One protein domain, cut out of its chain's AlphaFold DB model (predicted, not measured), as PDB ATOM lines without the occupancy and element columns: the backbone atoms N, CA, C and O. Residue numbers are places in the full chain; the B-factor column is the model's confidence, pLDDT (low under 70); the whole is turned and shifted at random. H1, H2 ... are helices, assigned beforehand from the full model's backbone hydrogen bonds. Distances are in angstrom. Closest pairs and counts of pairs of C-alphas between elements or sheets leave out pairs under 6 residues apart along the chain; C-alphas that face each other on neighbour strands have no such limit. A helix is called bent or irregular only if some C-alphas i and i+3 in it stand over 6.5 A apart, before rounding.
ATOM      1  N   LYS A   2     118.477 115.938 110.712       81.31
ATOM      2  CA  LYS A   2     117.689 115.053 109.819       81.31
ATOM      3  C   LYS A   2     116.778 114.141 110.660       81.31
ATOM      4  O   LYS A   2     117.256 113.635 111.672       81.31
ATOM      5  N   LYS A   3     115.517 113.943 110.249       82.31
ATOM      6  CA  LYS A   3     114.491 113.145 110.957       82.31
ATOM      7  C   LYS A   3     115.037 111.812 111.480       82.31
ATOM      8  O   LYS A   3     114.936 111.553 112.670       82.31
ATOM      9  N   GLU A   4     115.703 111.047 110.620       85.38
ATOM     10  CA  GLU A   4     116.308 109.749 110.958       85.38
ATOM     11  C   GLU A   4     117.284 109.834 112.140       85.38
ATOM     12  O   GLU A   4     117.308 108.968 113.009       85.38
ATOM     13  N   ARG A   5     118.076 110.913 112.223       88.69
ATOM     14  CA  ARG A   5     118.988 111.115 113.357       88.69
ATOM     15  C   ARG A   5     118.217 111.383 114.644       88.69
ATOM     16  O   ARG A   5     118.622 110.889 115.688       88.69
ATOM     17  N   LEU A   6     117.131 112.155 114.584       90.94
ATOM     18  CA  LEU A   6     116.305 112.439 115.758       90.94
ATOM     19  C   LEU A   6     115.554 111.182 116.231       90.94
ATOM     20  O   LEU A   6     115.539 110.920 117.427       90.94
ATOM     21  N   GLU A   7     115.021 110.381 115.308       92.25
ATOM     22  CA  GLU A   7     114.387 109.085 115.588       92.25
ATOM     23  C   GLU A   7     115.337 108.139 116.339       92.25
ATOM     24  O   GLU A   7     114.986 107.608 117.396       92.25
ATOM     25  N   ILE A   8     116.567 107.977 115.836       94.19
ATOM     26  CA  ILE A   8     117.592 107.136 116.469       94.19
ATOM     27  C   ILE A   8     117.968 107.681 117.850       94.19
ATOM     28  O   ILE A   8     118.047 106.912 118.805       94.19
ATOM     29  N   ILE A   9     118.173 108.997 117.980       95.81
ATOM     30  CA  ILE A   9     118.536 109.624 119.259       95.81
ATOM     31  C   ILE A   9     117.433 109.409 120.302       95.81
ATOM     32  O   ILE A   9     117.731 108.972 121.411       95.81
ATOM     33  N   VAL A  10     116.170 109.670 119.957       96.19
ATOM     34  CA  VAL A  10     115.032 109.480 120.873       96.19
ATOM     35  C   VAL A  10     114.899 108.010 121.274       96.19
ATOM     36  O   VAL A  10     114.748 107.715 122.461       96.19
ATOM     37  N   SER A  11     115.022 107.090 120.313       96.06
ATOM     38  CA  SER A  11     114.963 105.647 120.572       96.06
ATOM     39  C   SER A  11     116.076 105.188 121.512       96.06
ATOM     40  O   SER A  11     115.807 104.469 122.469       96.06
ATOM     41  N   LEU A  12     117.317 105.640 121.290       96.81
ATOM     42  CA  LEU A  12     118.462 105.311 122.140       96.81
ATOM     43  C   LEU A  12     118.309 105.870 123.554       96.81
ATOM     44  O   LEU A  12     118.568 105.153 124.518       96.81
ATOM     45  N   ILE A  13     117.868 107.125 123.689       97.62
ATOM     46  CA  ILE A  13     117.632 107.742 125.000       97.62
ATOM     47  C   ILE A  13     116.602 106.924 125.783       97.62
ATOM     48  O   ILE A  13     116.850 106.586 126.941       97.62
ATOM     49  N   TRP A  14     115.480 106.564 125.153       97.62
ATOM     50  CA  TRP A  14     114.461 105.745 125.803       97.62
ATOM     51  C   TRP A  14     114.997 104.346 126.128       97.62
ATOM     52  O   TRP A  14     114.909 103.925 127.277       97.62
ATOM     53  N   ALA A  15     115.627 103.651 125.181       96.69
ATOM     54  CA  ALA A  15     116.156 102.302 125.389       96.69
ATOM     55  C   ALA A  15     117.179 102.232 126.542       96.69
ATOM     56  O   ALA A  15     117.103 101.334 127.386       96.69
ATOM     57  N   ILE A  16     118.093 103.206 126.631       97.12
ATOM     58  CA  ILE A  16     119.081 103.298 127.718       97.12
ATOM     59  C   ILE A  16     118.393 103.612 129.049       97.12
ATOM     60  O   ILE A  16     118.676 102.957 130.054       97.12
ATOM     61  N   ALA A  17     117.473 104.581 129.070       96.62
ATOM     62  CA  ALA A  17     116.724 104.915 130.277       96.62
ATOM     63  C   ALA A  17     115.915 103.711 130.779       96.62
ATOM     64  O   ALA A  17     115.957 103.397 131.968       96.62
ATOM     65  N   ALA A  18     115.237 102.998 129.879       95.56
ATOM     66  CA  ALA A  18     114.439 101.826 130.201       95.56
ATOM     67  C   ALA A  18     115.298 100.645 130.675       95.56
ATOM     68  O   ALA A  18     114.895  99.945 131.597       95.56
ATOM     69  N   LEU A  19     116.516 100.471 130.146       96.75
ATOM     70  CA  LEU A  19     117.471  99.489 130.666       96.75
ATOM     71  C   LEU A  19     117.876  99.807 132.114       96.75
ATOM     72  O   LEU A  19     117.733  98.964 132.998       96.75
ATOM     73  N   VAL A  20     118.370 101.024 132.367       96.81
ATOM     74  CA  VAL A  20     118.884 101.423 133.690       96.81
ATOM     75  C   VAL A  20     117.772 101.403 134.738       96.81
ATOM     76  O   VAL A  20     117.926 100.838 135.824       96.81
ATOM     77  N   LEU A  21     116.636 102.016 134.413       97.12
ATOM     78  CA  LEU A  21     115.500 102.106 135.319       97.12
ATOM     79  C   LEU A  21     114.772 100.765 135.451       97.12
ATOM     80  O   LEU A  21     114.323 100.453 136.547       97.12
ATOM     81  N   GLY A  22     114.703  99.958 134.389       95.88
ATOM     82  CA  GLY A  22     114.124  98.615 134.416       95.88
ATOM     83  C   GLY A  22     114.905  97.687 135.342       95.88
ATOM     84  O   GLY A  22     114.323  97.085 136.239       95.88
ATOM     85  N   LEU A  23     116.240  97.661 135.241       95.50
ATOM     86  CA  LEU A  23     117.088  96.899 136.170       95.50
ATOM     87  C   LEU A  23     116.905  97.356 137.624       95.50
ATOM     88  O   LEU A  23     116.813  96.529 138.534       95.50
ATOM     89  N   ARG A  24     116.814  98.672 137.854       95.81
ATOM     90  CA  ARG A  24     116.534  99.226 139.187       95.81
ATOM     91  C   ARG A  24     115.146  98.825 139.688       95.81
ATOM     92  O   ARG A  24     115.010  98.475 140.857       95.81
ATOM     93  N   PHE A  25     114.136  98.862 138.823       94.88
ATOM     94  CA  PHE A  25     112.771  98.460 139.141       94.88
ATOM     95  C   PHE A  25     112.714  96.985 139.547       94.88
ATOM     96  O   PHE A  25     112.203  96.683 140.624       94.88
ATOM     97  N   ILE A  26     113.309  96.088 138.755       93.00
ATOM     98  CA  ILE A  26     113.391  94.657 139.072       93.00
ATOM     99  C   ILE A  26     114.085  94.453 140.419       93.00
ATOM    100  O   ILE A  26     113.521  93.820 141.305       93.00
ATOM    101  N   LYS A  27     115.254  95.071 140.635       92.19
ATOM    102  CA  LYS A  27     115.992  94.958 141.903       92.19
ATOM    103  C   LYS A  27     115.159  95.393 143.113       92.19
ATOM    104  O   LYS A  27     115.192  94.725 144.142       92.19
ATOM    105  N   ASN A  28     114.419  96.494 142.995       91.81
ATOM    106  CA  ASN A  28     113.606  97.033 144.087       91.81
ATOM    107  C   ASN A  28     112.370  96.179 144.398       91.81
ATOM    108  O   ASN A  28     111.903  96.183 145.533       91.81
ATOM    109  N   ASN A  29     111.838  95.462 143.407       89.62
ATOM    110  CA  ASN A  29     110.622  94.660 143.548       89.62
ATOM    111  C   ASN A  29     110.903  93.154 143.661       89.62
ATOM    112  O   ASN A  29     109.984  92.384 143.928       89.62
ATOM    113  N   TYR A  30     112.161  92.727 143.530       85.62
ATOM    114  CA  TYR A  30     112.563  91.321 143.595       85.62
ATOM    115  C   TYR A  30     112.094  90.636 144.887       85.62
ATOM    116  O   TYR A  30     111.610  89.507 144.858       85.62
ATOM    117  N   ALA A  31     112.189  91.340 146.023       81.69
ATOM    118  CA  ALA A  31     111.768  90.823 147.324       81.69
ATOM    119  C   ALA A  31     110.247  90.617 147.432       81.69
ATOM    120  O   ALA A  31     109.808  89.730 148.154       81.69
ATOM    121  N   ILE A  32     109.441  91.386 146.691       77.12
ATOM    122  CA  ILE A  32     107.975  91.267 146.711       77.12
ATOM    123  C   ILE A  32     107.552  89.907 146.151       77.12
ATOM    124  O   ILE A  32     106.739  89.220 146.766       77.12
ATOM    125  N   GLY A  33     108.166  89.461 145.051       65.75
ATOM    126  CA  GLY A  33     107.860  88.160 144.449       65.75
ATOM    127  C   GLY A  33     108.316  86.945 145.274       65.75
ATOM    128  O   GLY A  33     107.967  85.814 144.929       65.75
ATOM    129  N   LEU A  34     109.117  87.130 146.336       64.62
ATOM    130  CA  LEU A  34     109.524  86.036 147.236       64.62
ATOM    131  C   LEU A  34     108.361  85.525 148.092       64.62
ATOM    132  O   LEU A  34     108.418  84.397 148.562       64.62
ATOM    133  N   THR A  35     107.309  86.329 148.255       60.66
ATOM    134  CA  THR A  35     106.089  85.940 148.981       60.66
ATOM    135  C   THR A  35     105.205  84.964 148.202       60.66
ATOM    136  O   THR A  35     104.237  84.446 148.746       60.66
ATOM    137  N   ASN A  36     105.529  84.699 146.933       62.91
ATOM    138  CA  ASN A  36     104.750  83.823 146.076       62.91
ATOM    139  C   ASN A  36     105.322  82.395 146.091       62.91
ATOM    140  O   ASN A  36     106.361  82.125 145.477       62.91
ATOM    141  N   GLU A  37     104.626  81.494 146.789       57.88
ATOM    142  CA  GLU A  37     105.000  80.082 146.987       57.88
ATOM    143  C   GLU A  37     104.970  79.251 145.691       57.88
ATOM    144  O   GLU A  37     105.543  78.168 145.630       57.88
ATOM    145  N   ILE A  38     104.344  79.774 144.633       59.88
ATOM    146  CA  ILE A  38     104.108  79.075 143.363       59.88
ATOM    147  C   ILE A  38     105.341  79.140 142.429       59.88
ATOM    148  O   ILE A  38     105.445  78.416 141.439       59.88
ATOM    149  N   ASN A  39     106.324  79.982 142.750       58.34
ATOM    150  CA  ASN A  39     107.523  80.171 141.937       58.34
ATOM    151  C   ASN A  39     108.607  79.129 142.272       58.34
ATOM    152  O   ASN A  39     109.390  79.313 143.210       58.34
ATOM    153  N   THR A  40     108.706  78.065 141.467       57.81
ATOM    154  CA  THR A  40     109.821  77.102 141.524       57.81
ATOM    155  C   THR A  40     111.156  77.747 141.117       57.81
ATOM    156  O   THR A  40     111.204  78.827 140.533       57.81
ATOM    157  N   GLN A  41     112.294  77.142 141.461       56.31
ATOM    158  CA  GLN A  41     113.599  77.703 141.084       56.31
ATOM    159  C   GLN A  41     113.999  77.254 139.670       56.31
ATOM    160  O   GLN A  41     114.400  76.110 139.482       56.31
ATOM    161  N   VAL A  42     113.939  78.155 138.681       65.62
ATOM    162  CA  VAL A  42     114.627  77.959 137.387       65.62
ATOM    163  C   VAL A  42     116.110  78.280 137.556       65.62
ATOM    164  O   VAL A  42     116.471  79.175 138.330       65.62
ATOM    165  N   SER A  43     116.973  77.583 136.815       75.50
ATOM    166  CA  SER A  43     118.415  77.845 136.802       75.50
ATOM    167  C   SER A  43     118.731  79.328 136.557       75.50
ATOM    168  O   SER A  43     118.125  79.997 135.718       75.50
ATOM    169  N   LYS A  44     119.730  79.858 137.271       82.19
ATOM    170  CA  LYS A  44     120.158  81.260 137.139       82.19
ATOM    171  C   LYS A  44     120.570  81.619 135.705       82.19
ATOM    172  O   LYS A  44     120.372  82.753 135.278       82.19
ATOM    173  N   SER A  45     121.125  80.664 134.959       84.00
ATOM    174  CA  SER A  45     121.477  80.828 133.545       84.00
ATOM    175  C   SER A  45     120.250  81.085 132.671       84.00
ATOM    176  O   SER A  45     120.283  82.008 131.860       84.00
ATOM    177  N   ALA A  46     119.161  80.336 132.865       81.62
ATOM    178  CA  ALA A  46     117.913  80.566 132.143       81.62
ATOM    179  C   ALA A  46     117.303  81.933 132.490       81.62
ATOM    180  O   ALA A  46     116.917  82.670 131.589       81.62
ATOM    181  N   GLN A  47     117.306  82.330 133.769       85.94
ATOM    182  CA  GLN A  47     116.820  83.657 134.181       85.94
ATOM    183  C   GLN A  47     117.589  84.795 133.484       85.94
ATOM    184  O   GLN A  47     116.988  85.740 132.977       85.94
ATOM    185  N   ILE A  48     118.924  84.697 133.422       89.62
ATOM    186  CA  ILE A  48     119.774  85.687 132.739       89.62
ATOM    187  C   ILE A  48     119.496  85.697 131.235       89.62
ATOM    188  O   ILE A  48     119.380  86.771 130.644       89.62
ATOM    189  N   PHE A  49     119.383  84.522 130.614       89.12
ATOM    190  CA  PHE A  49     119.085  84.414 129.191       89.12
ATOM    191  C   PHE A  49     117.757  85.104 128.845       89.12
ATOM    192  O   PHE A  49     117.730  85.975 127.977       89.12
ATOM    193  N   TRP A  50     116.683  84.802 129.577       87.69
ATOM    194  CA  TRP A  50     115.365  85.394 129.333       87.69
ATOM    195  C   TRP A  50     115.286  86.877 129.666       87.69
ATOM    196  O   TRP A  50     114.594  87.620 128.973       87.69
ATOM    197  N   LEU A  51     116.062  87.342 130.645       92.50
ATOM    198  CA  LEU A  51     116.243  88.770 130.883       92.50
ATOM    199  C   LEU A  51     116.862  89.473 129.664       92.50
ATOM    200  O   LEU A  51     116.364  90.515 129.240       92.50
ATOM    201  N   ILE A  52     117.919  88.904 129.077       94.56
ATOM    202  CA  ILE A  52     118.566  89.463 127.878       94.56
ATOM    203  C   ILE A  52     117.587  89.476 126.698       94.56
ATOM    204  O   ILE A  52     117.482  90.489 126.005       94.56
ATOM    205  N   VAL A  53     116.843  88.385 126.499       92.38
ATOM    206  CA  VAL A  53     115.811  88.292 125.455       92.38
ATOM    207  C   VAL A  53     114.733  89.360 125.657       92.38
ATOM    208  O   VAL A  53     114.404  90.075 124.710       92.38
ATOM    209  N   ALA A  54     114.229  89.537 126.881       94.56
ATOM    210  CA  ALA A  54     113.215  90.542 127.188       94.56
ATOM    211  C   ALA A  54     113.710  91.974 126.926       94.56
ATOM    212  O   ALA A  54     112.984  92.769 126.332       94.56
ATOM    213  N   ILE A  55     114.954  92.293 127.301       96.44
ATOM    214  CA  ILE A  55     115.581  93.594 127.014       96.44
ATOM    215  C   ILE A  55     115.696  93.815 125.502       96.44
ATOM    216  O   ILE A  55     115.331  94.882 125.009       96.44
ATOM    217  N   ALA A  56     116.169  92.813 124.757       96.75
ATOM    218  CA  ALA A  56     116.318  92.910 123.308       96.75
ATOM    219  C   ALA A  56     114.967  93.143 122.614       96.75
ATOM    220  O   ALA A  56     114.853  94.033 121.768       96.75
ATOM    221  N   ILE A  57     113.925  92.402 123.009       95.75
ATOM    222  CA  ILE A  57     112.566  92.587 122.486       95.75
ATOM    223  C   ILE A  57     112.035  93.976 122.853       95.75
ATOM    224  O   ILE A  57     111.525  94.676 121.979       95.75
ATOM    225  N   ALA A  58     112.188  94.411 124.106       97.31
ATOM    226  CA  ALA A  58     111.758  95.738 124.539       97.31
ATOM    227  C   ALA A  58     112.421  96.847 123.711       97.31
ATOM    228  O   ALA A  58     111.746  97.778 123.274       97.31
ATOM    229  N   TRP A  59     113.717  96.727 123.417       97.12
ATOM    230  CA  TRP A  59     114.427  97.678 122.564       97.12
ATOM    231  C   TRP A  59     113.892  97.668 121.134       97.12
ATOM    232  O   TRP A  59     113.584  98.731 120.603       97.12
ATOM    233  N   ILE A  60     113.700  96.495 120.521       96.12
ATOM    234  CA  ILE A  60     113.097  96.394 119.182       96.12
ATOM    235  C   ILE A  60     111.727  97.086 119.151       96.12
ATOM    236  O   ILE A  60     111.438  97.835 118.213       96.12
ATOM    237  N   LEU A  61     110.905  96.886 120.184       96.31
ATOM    238  CA  LEU A  61     109.589  97.512 120.304       96.31
ATOM    239  C   LEU A  61     109.680  99.030 120.493       96.31
ATOM    240  O   LEU A  61     108.944  99.750 119.824       96.31
ATOM    241  N   ILE A  62     110.602  99.529 121.325       97.50
ATOM    242  CA  ILE A  62     110.852 100.969 121.502       97.50
ATOM    243  C   ILE A  62     111.241 101.606 120.167       97.50
ATOM    244  O   ILE A  62     110.607 102.570 119.747       97.50
ATOM    245  N   PHE A  63     112.239 101.056 119.469       96.81
ATOM    246  CA  PHE A  63     112.684 101.586 118.176       96.81
ATOM    247  C   PHE A  63     111.557 101.557 117.138       96.81
ATOM    248  O   PHE A  63     111.326 102.548 116.444       96.81
ATOM    249  N   SER A  64     110.813 100.451 117.061       94.81
ATOM    250  CA  SER A  64     109.689 100.311 116.128       94.81
ATOM    251  C   SER A  64     108.573 101.310 116.432       94.81
ATOM    252  O   SER A  64     108.024 101.922 115.517       94.81
ATOM    253  N   PHE A  65     108.256 101.512 117.712       96.00
ATOM    254  CA  PHE A  65     107.221 102.442 118.141       96.00
ATOM    255  C   PHE A  65     107.637 103.899 117.921       96.00
ATOM    256  O   PHE A  65     106.858 104.673 117.373       96.00
ATOM    257  N   VAL A  66     108.871 104.279 118.264       95.94
ATOM    258  CA  VAL A  66     109.385 105.629 117.991       95.94
ATOM    259  C   VAL A  66     109.355 105.903 116.489       95.94
ATOM    260  O   VAL A  66     108.783 106.910 116.079       95.94
ATOM    261  N   ARG A  67     109.862 104.987 115.657       94.50
ATOM    262  CA  ARG A  67     109.785 105.108 114.194       94.50
ATOM    263  C   ARG A  67     108.353 105.301 113.701       94.50
ATOM    264  O   ARG A  67     108.092 106.194 112.898       94.50
ATOM    265  N   PHE A  68     107.420 104.504 114.217       94.88
ATOM    266  CA  PHE A  68     106.000 104.607 113.891       94.88
ATOM    267  C   PHE A  68     105.426 105.993 114.236       94.88
ATOM    268  O   PHE A  68     104.777 106.615 113.397       94.88
ATOM    269  N   ILE A  69     105.730 106.532 115.423       94.88
ATOM    270  CA  ILE A  69     105.320 107.888 115.829       94.88
ATOM    271  C   ILE A  69     105.936 108.953 114.910       94.88
ATOM    272  O   ILE A  69     105.242 109.862 114.459       94.88
ATOM    273  N   PHE A  70     107.222 108.836 114.581       93.38
ATOM    274  CA  PHE A  70     107.911 109.764 113.682       93.38
ATOM    275  C   PHE A  70     107.353 109.735 112.250       93.38
ATOM    276  O   PHE A  70     107.302 110.776 111.591       93.38
ATOM    277  N   ASN A  71     106.905 108.578 111.760       92.44
ATOM    278  CA  ASN A  71     106.198 108.463 110.482       92.44
ATOM    279  C   ASN A  71     104.784 109.044 110.541       92.44
ATOM    280  O   ASN A  71     104.329 109.659 109.578       92.44
ATOM    281  N   ALA A  72     104.099 108.923 111.675       93.19
ATOM    282  CA  ALA A  72     102.776 109.510 111.855       93.19
ATOM    283  C   ALA A  72     102.775 111.050 111.887       93.19
ATOM    284  O   ALA A  72     101.758 111.680 111.600       93.19
ATOM    285  N   ILE A  73     103.906 111.671 112.233       89.44
ATOM    286  CA  ILE A  73     104.059 113.134 112.211       89.44
ATOM    287  C   ILE A  73     104.191 113.660 110.765       89.44
ATOM    288  O   ILE A  73     103.842 114.810 110.490       89.44
ATOM    289  N   GLU A  74     104.643 112.832 109.819       79.25
ATOM    290  CA  GLU A  74     104.780 113.211 108.410       79.25
ATOM    291  C   GLU A  74     103.446 113.093 107.655       79.25
ATOM    292  O   GLU A  74     103.080 112.028 107.166       79.25
ATOM    293  N   GLY A  75     102.728 114.210 107.501       72.12
ATOM    294  CA  GLY A  75     101.629 114.326 106.528       72.12
ATOM    295  C   GLY A  75     100.462 113.348 106.738       72.12
ATOM    296  O   GLY A  75     100.125 113.032 107.875       72.12
ATOM    297  N   ASP A  76      99.792 112.940 105.656       81.06
ATOM    298  CA  ASP A  76      98.699 111.945 105.647       81.06
ATOM    299  C   ASP A  76      99.266 110.527 105.448       81.06
ATOM    300  O   ASP A  76      99.099 109.912 104.396       81.06
ATOM    301  N   SER A  77     100.023 110.037 106.437       90.81
ATOM    302  CA  SER A  77     100.610 108.692 106.426       90.81
ATOM    303  C   SER A  77      99.659 107.628 106.985       90.81
ATOM    304  O   SER A  77      98.733 107.912 107.752       90.81
ATOM    305  N   TYR A  78      99.919 106.366 106.630       93.31
ATOM    306  CA  TYR A  78      99.233 105.201 107.194       93.31
ATOM    307  C   TYR A  78      99.303 105.202 108.727       93.31
ATOM    308  O   TYR A  78      98.282 105.058 109.401       93.31
ATOM    309  N   GLU A  79     100.493 105.432 109.280       95.75
ATOM    310  CA  GLU A  79     100.746 105.455 110.717       95.75
ATOM    311  C   GLU A  79      99.916 106.535 111.414       95.75
ATOM    312  O   GLU A  79      99.345 106.292 112.480       95.75
ATOM    313  N   ARG A  80      99.768 107.709 110.784       95.75
ATOM    314  CA  ARG A  80      98.920 108.784 111.308       95.75
ATOM    315  C   ARG A  80      97.460 108.376 111.373       95.75
ATOM    316  O   ARG A  80      96.815 108.614 112.391       95.75
ATOM    317  N   ARG A  81      96.930 107.770 110.309       95.75
ATOM    318  CA  ARG A  81      95.531 107.318 110.281       95.75
ATOM    319  C   ARG A  81      95.272 106.259 111.348       95.75
ATOM    320  O   ARG A  81      94.305 106.385 112.093       95.75
ATOM    321  N   VAL A  82      96.177 105.287 111.489       97.44
ATOM    322  CA  VAL A  82      96.107 104.277 112.558       97.44
ATOM    323  C   VAL A  82      96.110 104.931 113.939       97.44
ATOM    324  O   VAL A  82      95.262 104.590 114.760       97.44
ATOM    325  N   LEU A  83      97.002 105.896 114.199       96.94
ATOM    326  CA  LEU A  83      97.020 106.618 115.476       96.94
ATOM    327  C   LEU A  83      95.720 107.372 115.736       96.94
ATOM    328  O   LEU A  83      95.182 107.281 116.835       96.94
ATOM    329  N   LEU A  84      95.199 108.095 114.745       96.19
ATOM    330  CA  LEU A  84      93.960 108.858 114.897       96.19
ATOM    331  C   LEU A  84      92.770 107.944 115.204       96.19
ATOM    332  O   LEU A  84      91.983 108.249 116.098       96.19
ATOM    333  N   TYR A  85      92.664 106.800 114.524       97.75
ATOM    334  CA  TYR A  85      91.625 105.811 114.816       97.75
ATOM    335  C   TYR A  85      91.861 105.052 116.124       97.75
ATOM    336  O   TYR A  85      90.907 104.540 116.700       97.75
ATOM    337  N   ALA A  86      93.094 104.994 116.631       98.06
ATOM    338  CA  ALA A  86      93.393 104.410 117.934       98.06
ATOM    339  C   ALA A  86      92.930 105.296 119.104       98.06
ATOM    340  O   ALA A  86      92.637 104.765 120.174       98.06
ATOM    341  N   VAL A  87      92.831 106.625 118.924       97.38
ATOM    342  CA  VAL A  87      92.509 107.572 120.011       97.38
ATOM    343  C   VAL A  87      91.214 107.215 120.757       97.38
ATOM    344  O   VAL A  87      91.286 107.104 121.980       97.38
ATOM    345  N   PRO A  88      90.056 106.967 120.107       96.88
ATOM    346  CA  PRO A  88      88.827 106.625 120.829       96.88
ATOM    347  C   PRO A  88      88.957 105.359 121.687       96.88
ATOM    348  O   PRO A  88      88.456 105.316 122.811       96.88
ATOM    349  N   PHE A  89      89.660 104.344 121.178       97.56
ATOM    350  CA  PHE A  89      89.902 103.095 121.901       97.56
ATOM    351  C   PHE A  89      90.859 103.307 123.075       97.56
ATOM    352  O   PHE A  89      90.575 102.864 124.185       97.56
ATOM    353  N   PHE A  90      91.951 104.050 122.862       97.25
ATOM    354  CA  PHE A  90      92.884 104.418 123.926       97.25
ATOM    355  C   PHE A  90      92.174 105.191 125.037       97.25
ATOM    356  O   PHE A  90      92.301 104.833 126.203       97.25
ATOM    357  N   SER A  91      91.384 106.211 124.687       95.69
ATOM    358  CA  SER A  91      90.606 106.991 125.649       95.69
ATOM    359  C   SER A  91      89.632 106.109 126.429       95.69
ATOM    360  O   SER A  91      89.583 106.213 127.648       95.69
ATOM    361  N   SER A  92      88.909 105.208 125.759       94.31
ATOM    362  CA  SER A  92      87.991 104.262 126.407       94.31
ATOM    363  C   SER A  92      88.718 103.372 127.426       94.31
ATOM    364  O   SER A  92      88.374 103.366 128.608       94.31
ATOM    365  N   PHE A  93      89.793 102.698 127.019       94.00
ATOM    366  CA  PHE A  93      90.547 101.807 127.903       94.00
ATOM    367  C   PHE A  93      91.269 102.548 129.030       94.00
ATOM    368  O   PHE A  93      91.331 102.064 130.160       94.00
ATOM    369  N   PHE A  94      91.804 103.736 128.753       92.75
ATOM    370  CA  PHE A  94      92.442 104.564 129.769       92.75
ATOM    371  C   PHE A  94      91.423 105.060 130.800       92.75
ATOM    372  O   PHE A  94      91.684 105.003 132.000       92.75
ATOM    373  N   MET A  95      90.222 105.455 130.364       91.06
ATOM    374  CA  MET A  95      89.125 105.782 131.277       91.06
ATOM    375  C   MET A  95      88.724 104.578 132.139       91.06
ATOM    376  O   MET A  95      88.503 104.751 133.335       91.06
ATOM    377  N   ALA A  96      88.712 103.360 131.590       88.06
ATOM    378  CA  ALA A  96      88.470 102.145 132.373       88.06
ATOM    379  C   ALA A  96      89.509 101.941 133.486       88.06
ATOM    380  O   ALA A  96      89.148 101.601 134.613       88.06
ATOM    381  N   VAL A  97      90.788 102.215 133.212       87.38
ATOM    382  CA  VAL A  97      91.863 102.180 134.222       87.38
ATOM    383  C   VAL A  97      91.653 103.221 135.319       87.38
ATOM    384  O   VAL A  97      91.922 102.935 136.489       87.38
ATOM    385  N   LEU A  98      91.190 104.422 134.964       87.50
ATOM    386  CA  LEU A  98      90.932 105.490 135.930       87.50
ATOM    387  C   LEU A  98      89.730 105.171 136.825       87.50
ATOM    388  O   LEU A  98      89.829 105.323 138.040       87.50
ATOM    389  N   VAL A  99      88.631 104.682 136.246       84.06
ATOM    390  CA  VAL A  99      87.412 104.320 136.989       84.06
ATOM    391  C   VAL A  99      87.667 103.135 137.923       84.06
ATOM    392  O   VAL A  99      87.261 103.162 139.082       84.06
ATOM    393  N   ASN A 100      88.407 102.123 137.466       75.44
ATOM    394  CA  ASN A 100      88.691 100.927 138.265       75.44
ATOM    395  C   ASN A 100      89.837 101.104 139.278       75.44
ATOM    396  O   ASN A 100      90.113 100.184 140.052       75.44
ATOM    397  N   ARG A 101      90.479 102.283 139.330       69.00
ATOM    398  CA  ARG A 101      91.603 102.578 140.237       69.00
ATOM    399  C   ARG A 101      91.276 102.368 141.705       69.00
ATOM    400  O   ARG A 101      92.119 101.889 142.459       69.00
ATOM    401  N   HIS A 102      90.065 102.740 142.105       55.69
ATOM    402  CA  HIS A 102      89.639 102.703 143.502       55.69
ATOM    403  C   HIS A 102      89.380 101.289 144.021       55.69
ATOM    404  O   HIS A 102      89.414 101.073 145.226       55.69
ATOM    405  N   ASN A 103      89.201 100.323 143.121       54.69
ATOM    406  CA  ASN A 103      88.865  98.955 143.487       54.69
ATOM    407  C   ASN A 103      90.083  98.011 143.513       54.69
ATOM    408  O   ASN A 103      89.924  96.813 143.716       54.69
ATOM    409  N   GLY A 104      91.301  98.511 143.258       55.81
ATOM    410  CA  GLY A 104      92.528  97.700 143.288       55.81
ATOM    411  C   GLY A 104      92.671  96.660 142.161       55.81
ATOM    412  O   GLY A 104      93.657  95.930 142.135       55.81
ATOM    413  N   TYR A 105      91.745  96.615 141.196       56.72
ATOM    414  CA  TYR A 105      91.629  95.580 140.151       56.72
ATOM    415  C   TYR A 105      92.653  95.667 138.997       56.72
ATOM    416  O   TYR A 105      92.352  95.267 137.875       56.72
ATOM    417  N   TYR A 106      93.863  96.192 139.201       64.69
ATOM    418  CA  TYR A 106      94.846  96.241 138.103       64.69
ATOM    419  C   TYR A 106      95.456  94.882 137.783       64.69
ATOM    420  O   TYR A 106      95.745  94.599 136.624       64.69
ATOM    421  N   PHE A 107      95.635  94.056 138.809       74.31
ATOM    422  CA  PHE A 107      96.125  92.692 138.696       74.31
ATOM    423  C   PHE A 107      95.096  91.801 139.380       74.31
ATOM    424  O   PHE A 107      95.037  91.732 140.604       74.31
ATOM    425  N   THR A 108      94.231  91.192 138.576       70.62
ATOM    426  CA  THR A 108      93.152  90.318 139.047       70.62
ATOM    427  C   THR A 108      93.515  88.861 138.815       70.62
ATOM    428  O   THR A 108      94.241  88.560 137.871       70.62
ATOM    429  N   TRP A 109      92.973  87.941 139.614       72.75
ATOM    430  CA  TRP A 109      93.204  86.503 139.417       72.75
ATOM    431  C   TRP A 109      94.710  86.165 139.448       72.75
ATOM    432  O   TRP A 109      95.441  86.629 140.322       72.75
ATOM    433  N   ASP A 110      95.184  85.406 138.462       76.75
ATOM    434  CA  ASP A 110      96.582  85.008 138.310       76.75
ATOM    435  C   ASP A 110      97.527  86.163 137.937       76.75
ATOM    436  O   ASP A 110      98.744  85.975 137.930       76.75
ATOM    437  N   ASP A 111      97.017  87.357 137.616       83.00
ATOM    438  CA  ASP A 111      97.836  88.458 137.093       83.00
ATOM    439  C   ASP A 111      98.897  88.920 138.096       83.00
ATOM    440  O   ASP A 111      99.993  89.323 137.698       83.00
ATOM    441  N   LYS A 112      98.594  88.837 139.398       83.25
ATOM    442  CA  LYS A 112      99.563  89.131 140.457       83.25
ATOM    443  C   LYS A 112     100.664  88.074 140.508       83.25
ATOM    444  O   LYS A 112     101.828  88.433 140.656       83.25
ATOM    445  N   ASN A 113     100.315  86.804 140.307       83.81
ATOM    446  CA  ASN A 113     101.288  85.715 140.254       83.81
ATOM    447  C   ASN A 113     102.220  85.865 139.045       83.81
ATOM    448  O   ASN A 113     103.433  85.742 139.181       83.81
ATOM    449  N   ILE A 114     101.669  86.237 137.884       87.38
ATOM    450  CA  ILE A 114     102.446  86.544 136.674       87.38
ATOM    451  C   ILE A 114     103.383  87.734 136.915       87.38
ATOM    452  O   ILE A 114     104.551  87.698 136.526       87.38
ATOM    453  N   TRP A 115     102.896  88.780 137.586       89.62
ATOM    454  CA  TRP A 115     103.703  89.945 137.943       89.62
ATOM    455  C   TRP A 115     104.856  89.583 138.887       89.62
ATOM    456  O   TRP A 115     105.995  89.978 138.635       89.62
ATOM    457  N   ASP A 116     104.582  88.793 139.926       86.88
ATOM    458  CA  ASP A 116     105.588  88.328 140.889       86.88
ATOM    459  C   ASP A 116     106.651  87.454 140.226       86.88
ATOM    460  O   ASP A 116     107.846  87.613 140.488       86.88
ATOM    461  N   ALA A 117     106.222  86.558 139.337       87.06
ATOM    462  CA  ALA A 117     107.109  85.732 138.537       87.06
ATOM    463  C   ALA A 117     108.016  86.592 137.641       87.06
ATOM    464  O   ALA A 117     109.230  86.384 137.605       87.06
ATOM    465  N   ALA A 118     107.463  87.618 136.983       90.31
ATOM    466  CA  ALA A 118     108.218  88.510 136.105       90.31
ATOM    467  C   ALA A 118     109.307  89.302 136.853       90.31
ATOM    468  O   ALA A 118     110.450  89.348 136.398       90.31
ATOM    469  N   VAL A 119     109.007  89.881 138.026       89.94
ATOM    470  CA  VAL A 119     110.025  90.605 138.824       89.94
ATOM    471  C   VAL A 119     111.077  89.680 139.439       89.94
ATOM    472  O   VAL A 119     112.166  90.133 139.792       89.94
ATOM    473  N   ARG A 120     110.784  88.378 139.530       86.12
ATOM    474  CA  ARG A 120     111.739  87.332 139.918       86.12
ATOM    475  C   ARG A 120     112.478  86.693 138.752       86.12
ATOM    476  O   ARG A 120     113.271  85.785 138.989       86.12
ATOM    477  N   LEU A 121     112.255  87.172 137.528       86.88
ATOM    478  CA  LEU A 121     112.837  86.600 136.317       86.88
ATOM    479  C   LEU A 121     112.519  85.108 136.183       86.88
ATOM    480  O   LEU A 121     113.372  84.343 135.748       86.88
ATOM    481  N   TYR A 122     111.323  84.687 136.599       82.69
ATOM    482  CA  TYR A 122     110.852  83.319 136.431       82.69
ATOM    483  C   TYR A 122     110.229  83.181 135.033       82.69
ATOM    484  O   TYR A 122     109.123  83.699 134.807       82.69
ATOM    485  N   PRO A 123     110.941  82.558 134.076       76.06
ATOM    486  CA  PRO A 123     110.434  82.427 132.728       76.06
ATOM    487  C   PRO A 123     109.282  81.412 132.658       76.06
ATOM    488  O   PRO A 123     109.162  80.505 133.481       76.06
ATOM    489  N   TYR A 124     108.434  81.588 131.659       73.69
ATOM    490  CA  TYR A 124     107.294  80.782 131.253       73.69
ATOM    491  C   TYR A 124     106.202  80.599 132.310       73.69
ATOM    492  O   TYR A 124     105.468  79.603 132.297       73.69
ATOM    493  N   PHE A 125     106.067  81.543 133.245       74.56
ATOM    494  CA  PHE A 125     104.958  81.501 134.192       74.56
ATOM    495  C   PHE A 125     103.641  81.697 133.440       74.56
ATOM    496  O   PHE A 125     103.388  82.773 132.893       74.56
ATOM    497  N   PHE A 126     102.797  80.660 133.427       74.81
ATOM    498  CA  PHE A 126     101.655  80.565 132.514       74.81
ATOM    499  C   PHE A 126     102.061  80.788 131.047       74.81
ATOM    500  O   PHE A 126     101.509  81.653 130.357       74.81
ATOM    501  N   VAL A 127     103.023  79.990 130.566       81.50
ATOM    502  CA  VAL A 127     103.643  80.163 129.242       81.50
ATOM    503  C   VAL A 127     104.297  81.552 129.174       81.50
ATOM    504  O   VAL A 127     104.789  82.029 130.182       81.50
ATOM    505  N   TYR A 128     104.276  82.263 128.049       85.56
ATOM    506  CA  TYR A 128     105.013  83.519 127.855       85.56
ATOM    507  C   TYR A 128     104.470  84.753 128.611       85.56
ATOM    508  O   TYR A 128     104.824  85.891 128.292       85.56
ATOM    509  N   ALA A 129     103.555  84.582 129.570       87.81
ATOM    510  CA  ALA A 129     102.891  85.712 130.215       87.81
ATOM    511  C   ALA A 129     103.840  86.518 131.123       87.81
ATOM    512  O   ALA A 129     103.799  87.753 131.083       87.81
ATOM    513  N   SER A 130     104.717  85.861 131.898       88.56
ATOM    514  CA  SER A 130     105.706  86.575 132.724       88.56
ATOM    515  C   SER A 130     106.763  87.282 131.876       88.56
ATOM    516  O   SER A 130     107.145  88.404 132.209       88.56
ATOM    517  N   GLU A 131     107.178  86.708 130.743       90.50
ATOM    518  CA  GLU A 131     108.080  87.359 129.783       90.50
ATOM    519  C   GLU A 131     107.487  88.650 129.244       90.50
ATOM    520  O   GLU A 131     108.191  89.649 129.125       90.50
ATOM    521  N   ILE A 132     106.193  88.660 128.933       92.81
ATOM    522  CA  ILE A 132     105.526  89.860 128.425       92.81
ATOM    523  C   ILE A 132     105.520  90.956 129.483       92.81
ATOM    524  O   ILE A 132     105.778  92.116 129.161       92.81
ATOM    525  N   TYR A 133     105.290  90.611 130.750       93.69
ATOM    526  CA  TYR A 133     105.356  91.582 131.843       93.69
ATOM    527  C   TYR A 133     106.786  92.095 132.031       93.69
ATOM    528  O   TYR A 133     106.988  93.299 132.188       93.69
ATOM    529  N   LEU A 134     107.776  91.205 131.928       94.50
ATOM    530  CA  LEU A 134     109.188  91.566 131.981       94.50
ATOM    531  C   LEU A 134     109.569  92.526 130.845       94.50
ATOM    532  O   LEU A 134     110.159  93.573 131.108       94.50
ATOM    533  N   ILE A 135     109.161  92.233 129.606       96.44
ATOM    534  CA  ILE A 135     109.315  93.127 128.449       96.44
ATOM    535  C   ILE A 135     108.668  94.484 128.748       96.44
ATOM    536  O   ILE A 135     109.292  95.518 128.521       96.44
ATOM    537  N   CYS A 136     107.457  94.509 129.318       96.75
ATOM    538  CA  CYS A 136     106.775  95.755 129.667       96.75
ATOM    539  C   CYS A 136     107.572  96.599 130.673       96.75
ATOM    540  O   CYS A 136     107.659  97.811 130.480       96.75
ATOM    541  N   PHE A 137     108.205  95.996 131.686       96.00
ATOM    542  CA  PHE A 137     109.070  96.723 132.631       96.00
ATOM    543  C   PHE A 137     110.314  97.330 131.963       96.00
ATOM    544  O   PHE A 137     110.814  98.359 132.417       96.00
ATOM    545  N   PHE A 138     110.787  96.730 130.869       97.19
ATOM    546  CA  PHE A 138     111.879  97.253 130.041       97.19
ATOM    547  C   PHE A 138     111.420  98.171 128.899       97.19
ATOM    548  O   PHE A 138     112.260  98.700 128.174       97.19
ATOM    549  N   ILE A 139     110.113  98.416 128.757       97.25
ATOM    550  CA  ILE A 139     109.556  99.507 127.942       97.25
ATOM    551  C   ILE A 139     109.235 100.705 128.846       97.25
ATOM    552  O   ILE A 139     109.623 101.836 128.552       97.25
ATOM    553  N   LEU A 140     108.555 100.460 129.970       95.38
ATOM    554  CA  LEU A 140     108.184 101.448 130.983       95.38
ATOM    555  C   LEU A 140     108.538 100.899 132.381       95.38
ATOM    556  O   LEU A 140     107.899  99.961 132.844       95.38
ATOM    557  N   PRO A 141     109.514 101.469 133.104       93.38
ATOM    558  CA  PRO A 141     110.040 100.905 134.352       93.38
ATOM    559  C   PRO A 141     109.169 101.255 135.573       93.38
ATOM    560  O   PRO A 141     109.594 101.970 136.481       93.38
ATOM    561  N   LEU A 142     107.918 100.789 135.582       92.44
ATOM    562  CA  LEU A 142     106.934 101.053 136.637       92.44
ATOM    563  C   LEU A 142     105.966  99.875 136.828       92.44
ATOM    564  O   LEU A 142     105.766  99.064 135.928       92.44
ATOM    565  N   ALA A 143     105.308  99.799 137.990       89.50
ATOM    566  CA  ALA A 143     104.475  98.644 138.352       89.50
ATOM    567  C   ALA A 143     103.286  98.409 137.403       89.50
ATOM    568  O   ALA A 143     103.001  97.266 137.058       89.50
ATOM    569  N   LEU A 144     102.638  99.482 136.940       90.50
ATOM    570  CA  LEU A 144     101.522  99.459 135.983       90.50
ATOM    571  C   LEU A 144     101.941  99.269 134.512       90.50
ATOM    572  O   LEU A 144     101.097  99.392 133.625       90.50
ATOM    573  N   ALA A 145     103.211  98.992 134.213       93.38
ATOM    574  CA  ALA A 145     103.690  98.947 132.835       93.38
ATOM    575  C   ALA A 145     102.943  97.933 131.956       93.38
ATOM    576  O   ALA A 145     102.554  98.326 130.855       93.38
ATOM    577  N   PRO A 146     102.636  96.700 132.420       94.00
ATOM    578  CA  PRO A 146     101.836  95.765 131.632       94.00
ATOM    579  C   PRO A 146     100.470  96.336 131.230       94.00
ATOM    580  O   PRO A 146     100.034  96.136 130.101       94.00
ATOM    581  N   VAL A 147      99.822  97.110 132.110       92.56
ATOM    582  CA  VAL A 147      98.520  97.746 131.839       92.56
ATOM    583  C   VAL A 147      98.666  98.811 130.756       92.56
ATOM    584  O   VAL A 147      97.946  98.791 129.760       92.56
ATOM    585  N   LEU A 148      99.621  99.729 130.926       93.69
ATOM    586  CA  LEU A 148      99.808 100.851 130.003       93.69
ATOM    587  C   LEU A 148     100.240 100.381 128.610       93.69
ATOM    588  O   LEU A 148      99.675 100.825 127.611       93.69
ATOM    589  N   VAL A 149     101.200  99.454 128.542       95.81
ATOM    590  CA  VAL A 149     101.680  98.891 127.273       95.81
ATOM    591  C   VAL A 149     100.553  98.134 126.571       95.81
ATOM    592  O   VAL A 149     100.354  98.334 125.372       95.81
ATOM    593  N   LYS A 150      99.763  97.333 127.302       94.38
ATOM    594  CA  LYS A 150      98.609  96.632 126.728       94.38
ATOM    595  C   LYS A 150      97.608  97.596 126.112       94.38
ATOM    596  O   LYS A 150      97.149  97.356 125.002       94.38
ATOM    597  N   ILE A 151      97.244  98.659 126.827       95.44
ATOM    598  CA  ILE A 151      96.225  99.607 126.367       95.44
ATOM    599  C   ILE A 151      96.676 100.317 125.097       95.44
ATOM    600  O   ILE A 151      95.887 100.436 124.161       95.44
ATOM    601  N   VAL A 152      97.944 100.732 125.035       97.06
ATOM    602  CA  VAL A 152      98.523 101.302 123.812       97.06
ATOM    603  C   VAL A 152      98.478 100.279 122.678       97.06
ATOM    604  O   VAL A 152      97.975 100.597 121.603       97.06
ATOM    605  N   LEU A 153      98.924  99.041 122.912       97.06
ATOM    606  CA  LEU A 153      98.912  97.989 121.892       97.06
ATOM    607  C   LEU A 153      97.493  97.684 121.391       97.06
ATOM    608  O   LEU A 153      97.257  97.671 120.187       97.06
ATOM    609  N   ALA A 154      96.542  97.463 122.297       97.38
ATOM    610  CA  ALA A 154      95.154  97.160 121.968       97.38
ATOM    611  C   ALA A 154      94.498  98.308 121.191       97.38
ATOM    612  O   ALA A 154      93.823  98.070 120.192       97.38
ATOM    613  N   ALA A 155      94.738  99.559 121.598       98.12
ATOM    614  CA  ALA A 155      94.237 100.726 120.884       98.12
ATOM    615  C   ALA A 155      94.832 100.836 119.473       98.12
ATOM    616  O   ALA A 155      94.090 101.079 118.524       98.12
ATOM    617  N   LEU A 156      96.140 100.604 119.312       98.38
ATOM    618  CA  LEU A 156      96.800 100.588 118.002       98.38
ATOM    619  C   LEU A 156      96.266  99.477 117.101       98.38
ATOM    620  O   LEU A 156      96.029  99.721 115.922       98.38
ATOM    621  N   ILE A 157      96.035  98.279 117.645       98.31
ATOM    622  CA  ILE A 157      95.427  97.166 116.907       98.31
ATOM    623  C   ILE A 157      94.037  97.566 116.420       98.31
ATOM    624  O   ILE A 157      93.738  97.410 115.243       98.31
ATOM    625  N   MET A 158      93.203  98.138 117.283       98.19
ATOM    626  CA  MET A 158      91.860  98.564 116.894       98.19
ATOM    627  C   MET A 158      91.880  99.729 115.895       98.19
ATOM    628  O   MET A 158      91.110  99.728 114.936       98.19
ATOM    629  N   GLY A 159      92.803 100.683 116.050       98.25
ATOM    630  CA  GLY A 159      93.036 101.740 115.064       98.25
ATOM    631  C   GLY A 159      93.475 101.184 113.707       98.25
ATOM    632  O   GLY A 159      92.995 101.632 112.666       98.25
ATOM    633  N   TYR A 160      94.322 100.152 113.712       98.12
ATOM    634  CA  TYR A 160      94.728  99.416 112.519       98.12
ATOM    635  C   TYR A 160      93.554  98.680 111.869       98.12
ATOM    636  O   TYR A 160      93.402  98.746 110.650       98.12
ATOM    637  N   VAL A 161      92.697  98.031 112.661       98.12
ATOM    638  CA  VAL A 161      91.479  97.370 112.173       98.12
ATOM    639  C   VAL A 161      90.589  98.385 111.458       98.12
ATOM    640  O   VAL A 161      90.288  98.197 110.283       98.12
ATOM    641  N   VAL A 162      90.239  99.499 112.110       97.88
ATOM    642  CA  VAL A 162      89.405 100.545 111.492       97.88
ATOM    643  C   VAL A 162      90.050 101.080 110.214       97.88
ATOM    644  O   VAL A 162      89.367 101.190 109.198       97.88
ATOM    645  N   TYR A 163      91.363 101.340 110.234       96.81
ATOM    646  CA  TYR A 163      92.099 101.767 109.044       96.81
ATOM    647  C   TYR A 163      91.981 100.761 107.898       96.81
ATOM    648  O   TYR A 163      91.675 101.168 106.784       96.81
ATOM    649  N   ARG A 164      92.201  99.459 108.137       95.44
ATOM    650  CA  ARG A 164      92.156  98.453 107.061       95.44
ATOM    651  C   ARG A 164      90.774  98.339 106.443       95.44
ATOM    652  O   ARG A 164      90.658  98.261 105.223       95.44
ATOM    653  N   PHE A 165      89.733  98.368 107.269       95.94
ATOM    654  CA  PHE A 165      88.369  98.372 106.762       95.94
ATOM    655  C   PHE A 165      88.083  99.652 105.960       95.94
ATOM    656  O   PHE A 165      87.584  99.559 104.841       95.94
ATOM    657  N   GLU A 166      88.448 100.834 106.465       94.56
ATOM    658  CA  GLU A 166      88.254 102.106 105.749       94.56
ATOM    659  C   GLU A 166      89.019 102.142 104.423       94.56
ATOM    660  O   GLU A 166      88.433 102.472 103.392       94.56
ATOM    661  N   SER A 167      90.284 101.716 104.412       92.94
ATOM    662  CA  SER A 167      91.128 101.739 103.219       92.94
ATOM    663  C   SER A 167      90.646 100.759 102.149       92.94
ATOM    664  O   SER A 167      90.681 101.073 100.957       92.94
ATOM    665  N   HIS A 168      90.181  99.579 102.567       93.19
ATOM    666  CA  HIS A 168      89.684  98.543 101.667       93.19
ATOM    667  C   HIS A 168      88.303  98.890 101.096       93.19
ATOM    668  O   HIS A 168      88.087  98.849  99.882       93.19
ATOM    669  N   TYR A 169      87.355  99.246 101.967       91.75
ATOM    670  CA  TYR A 169      85.957  99.485 101.603       91.75
ATOM    671  C   TYR A 169      85.677 100.914 101.123       91.75
ATOM    672  O   TYR A 169      84.625 101.159 100.522       91.75
ATOM    673  N   LYS A 170      86.611 101.846 101.355       90.69
ATOM    674  CA  LYS A 170      86.576 103.257 100.933       90.69
ATOM    675  C   LYS A 170      85.300 103.979 101.358       90.69
ATOM    676  O   LYS A 170      84.699 104.726 100.584       90.69
ATOM    677  N   ASN A 171      84.845 103.725 102.583       89.44
ATOM    678  CA  ASN A 171      83.639 104.336 103.128       89.44
ATOM    679  C   ASN A 171      83.716 104.517 104.659       89.44
ATOM    680  O   ASN A 171      84.702 104.152 105.288       89.44
ATOM    681  N   LYS A 172      82.679 105.130 105.249       90.38
ATOM    682  CA  LYS A 172      82.657 105.557 106.662       90.38
ATOM    683  C   LYS A 172      82.023 104.553 107.635       90.38
ATOM    684  O   LYS A 172      82.048 104.804 108.837       90.38
ATOM    685  N   TRP A 173      81.441 103.453 107.162       89.06
ATOM    686  CA  TRP A 173      80.820 102.448 108.031       89.06
ATOM    687  C   TRP A 173      81.773 101.804 109.046       89.06
ATOM    688  O   TRP A 173      81.309 101.540 110.158       89.06
ATOM    689  N   PRO A 174      83.082 101.629 108.770       91.56
ATOM    690  CA  PRO A 174      84.017 101.094 109.760       91.56
ATOM    691  C   PRO A 174      84.095 101.924 111.048       91.56
ATOM    692  O   PRO A 174      84.428 101.391 112.101       91.56
ATOM    693  N   TYR A 175      83.711 103.207 111.024       93.81
ATOM    694  CA  TYR A 175      83.664 104.047 112.226       93.81
ATOM    695  C   TYR A 175      82.584 103.629 113.230       93.81
ATOM    696  O   TYR A 175      82.672 103.984 114.403       93.81
ATOM    697  N   LEU A 176      81.598 102.823 112.823       94.12
ATOM    698  CA  LEU A 176      80.658 102.211 113.765       94.12
ATOM    699  C   LEU A 176      81.355 101.247 114.738       94.12
ATOM    700  O   LEU A 176      80.819 101.000 115.814       94.12
ATOM    701  N   MET A 177      82.564 100.759 114.429       95.25
ATOM    702  CA  MET A 177      83.366  99.973 115.377       95.25
ATOM    703  C   MET A 177      83.713 100.760 116.650       95.25
ATOM    704  O   MET A 177      83.946 100.150 117.690       95.25
ATOM    705  N   PHE A 178      83.685 102.100 116.625       96.25
ATOM    706  CA  PHE A 178      83.852 102.909 117.837       96.25
ATOM    707  C   PHE A 178      82.717 102.714 118.851       96.25
ATOM    708  O   PHE A 178      82.912 102.987 120.033       96.25
ATOM    709  N   LEU A 179      81.560 102.178 118.441       93.81
ATOM    710  CA  LEU A 179      80.496 101.787 119.369       93.81
ATOM    711  C   LEU A 179      80.930 100.648 120.305       93.81
ATOM    712  O   LEU A 179      80.347 100.487 121.370       93.81
ATOM    713  N   LEU A 180      81.990  99.896 119.985       91.44
ATOM    714  CA  LEU A 180      82.550  98.925 120.930       91.44
ATOM    715  C   LEU A 180      83.078  99.602 122.202       91.44
ATOM    716  O   LEU A 180      83.018  99.002 123.270       91.44
ATOM    717  N   CYS A 181      83.507 100.868 122.135       90.88
ATOM    718  CA  CYS A 181      84.006 101.619 123.291       90.88
ATOM    719  C   CYS A 181      82.964 101.841 124.396       90.88
ATOM    720  O   CYS A 181      83.358 102.160 125.518       90.88
ATOM    721  N   ILE A 182      81.667 101.707 124.089       88.19
ATOM    722  CA  ILE A 182      80.575 101.804 125.071       88.19
ATOM    723  C   ILE A 182      80.077 100.432 125.538       88.19
ATOM    724  O   ILE A 182      79.221 100.363 126.417       88.19
ATOM    725  N   VAL A 183      80.596  99.338 124.973       88.06
ATOM    726  CA  VAL A 183      80.235  97.986 125.397       88.06
ATOM    727  C   VAL A 183      81.048  97.630 126.645       88.06
ATOM    728  O   VAL A 183      82.280  97.584 126.559       88.06
ATOM    729  N   PRO A 184      80.406  97.334 127.795       84.44
ATOM    730  CA  PRO A 184      81.113  97.097 129.056       84.44
ATOM    731  C   PRO A 184      82.211  96.028 128.966       84.44
ATOM    732  O   PRO A 184      83.286  96.207 129.532       84.44
ATOM    733  N   ALA A 185      81.977  94.975 128.176       83.19
ATOM    734  CA  ALA A 185      82.934  93.897 127.919       83.19
ATOM    735  C   ALA A 185      84.261  94.409 127.386       83.19
ATOM    736  O   ALA A 185      85.336  94.142 127.916       83.19
ATOM    737  N   PHE A 186      84.157  95.177 126.309       88.06
ATOM    738  CA  PHE A 186      85.289  95.695 125.582       88.06
ATOM    739  C   PHE A 186      86.024  96.741 126.417       88.06
ATOM    740  O   PHE A 186      87.250  96.722 126.488       88.06
ATOM    741  N   PHE A 187      85.271  97.590 127.117       85.62
ATOM    742  CA  PHE A 187      85.798  98.578 128.051       85.62
ATOM    743  C   PHE A 187      86.627  97.931 129.179       85.62
ATOM    744  O   PHE A 187      87.788  98.292 129.384       85.62
ATOM    745  N   ILE A 188      86.067  96.933 129.872       84.56
ATOM    746  CA  ILE A 188      86.709  96.267 131.017       84.56
ATOM    747  C   ILE A 188      87.897  95.420 130.550       84.56
ATOM    748  O   ILE A 188      89.028  95.624 131.002       84.56
ATOM    749  N   TYR A 189      87.688  94.527 129.585       86.38
ATOM    750  CA  TYR A 189      88.730  93.619 129.103       86.38
ATOM    751  C   TYR A 189      89.812  94.298 128.278       86.38
ATOM    752  O   TYR A 189      90.940  93.804 128.215       86.38
ATOM    753  N   GLY A 190      89.524  95.462 127.699       87.50
ATOM    754  CA  GLY A 190      90.534  96.347 127.135       87.50
ATOM    755  C   GLY A 190      91.562  96.796 128.174       87.50
ATOM    756  O   GLY A 190      92.758  96.820 127.879       87.50
ATOM    757  N   SER A 191      91.128  97.027 129.417       85.88
ATOM    758  CA  SER A 191      91.987  97.499 130.513       85.88
ATOM    759  C   SER A 191      92.686  96.398 131.322       85.88
ATOM    760  O   SER A 191      93.791  96.615 131.813       85.88
ATOM    761  N   TYR A 192      92.099  95.203 131.432       86.56
ATOM    762  CA  TYR A 192      92.660  94.104 132.233       86.56
ATOM    763  C   TYR A 192      93.877  93.453 131.585       86.56
ATOM    764  O   TYR A 192      93.846  93.128 130.403       86.56
ATOM    765  N   VAL A 193      94.925  93.166 132.350       87.38
ATOM    766  CA  VAL A 193      96.188  92.606 131.825       87.38
ATOM    767  C   VAL A 193      96.222  91.088 131.707       87.38
ATOM    768  O   VAL A 193      97.228  90.537 131.270       87.38
ATOM    769  N   HIS A 194      95.105  90.427 131.999       85.88
ATOM    770  CA  HIS A 194      94.997  88.980 131.899       85.88
ATOM    771  C   HIS A 194      95.443  88.429 130.540       85.88
ATOM    772  O   HIS A 194      95.088  88.956 129.479       85.88
TER     773      HIS A 194
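AT A GLANCE: This is residues 2 to 194 of the 477 residues of an uncharacterized protein of Pseudobutyrivibrio sp. 49 (UniProt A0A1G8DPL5). Two groups of helices are joined near both ends: the long helices H1 and H3 cross as a pair, and H4, H7 and H8 make an up-and-down bundle, each running against the one before, with H9 across H4. Short H6 bridges H3 and H7 near one end, with H5 and tiny H2 beyond it; at the other end H3 turns a corner into H4, and between these bridges H3 and H7 stay apart. The printed part has 193 residues with nine named helices, H1 to H9 in order, and no named strand; it is all helix. It is compact, with a radius of gyration of the C-alphas of 18.3 A and spans of 55 by 45 by 27 A.

IN THESE COORDINATES: H3, residues 44 to 73, is the longest helix at 43.5 A, from C-alpha 44 at (120.158, 81.260, 137.139). H1, residues 3 to 29, measures 37.7 A and begins at (114.491, 113.145, 110.957). H4, residues 78 to 103, measures 38.3 A; it has a kink of 39 degrees near residue 88 and is irregular, with C-alphas 99 and 102 7.1 A apart. H7, residues 145 to 169, measures 35.9 A. The shorter helices are H2, residues 32 to 35; H5, 111 to 119; H6, 129 to 137; H8, 173 to 182; and H9, 184 to 191, ending at (91.987, 97.499, 130.513).

HOW THE PARTS SIT: Closest C-alphas are quoted. H3 touches H1, Phe 63 to Ser 11 at 5.2 A, opposite ways at a steep tilt of 35.4 degrees, only just past shallow. Residues 50 to 58 of H3 touch H6, Ala 54 to Ile 135 at 4.8 A. H6 touches residues 145 to 149 of H7, Cys 136 to Pro 146 at 5.3 A, about perpendicular at 83 degrees. H5 touches H6, Ala 118 to Ser 130 at 4.6 A, and H2, Asp 116 to Gly 33 at 4.2 A. Residues 68 to 73 of H3 touch residues 78 to 83 of H4, Ala 72 to Arg 80 at 4.0 A. H4 touches H7, Ala 86 to Gly 159 at 3.9 A, opposite ways at a steep tilt of 39 degrees. H7 and H8 form a helical hairpin, Val 162 to Pro 174 at 5.7 A. Residues 92 to 97 of H4 touch H9, Phe 93 to Ser 191 at 5.2 A. Every O i to N i+4 pair is within hydrogen-bond range in H1, H3, H5, H6 and H7, against 18 of 22 in H4, 3 of 4 in H9 and 0 of 6 in H8, where 7 of 7 O i to N i+3 pairs are; H2 is too short for an i+4 pair.

THE WHOLE: The C-alphas farthest apart, of Gln 41 and Asn 171, are 55.2 A apart. The printed part has no cut and no long link. Its mean pLDDT is 88.5; residues 33 to 42 and 101 to 106 are under 70.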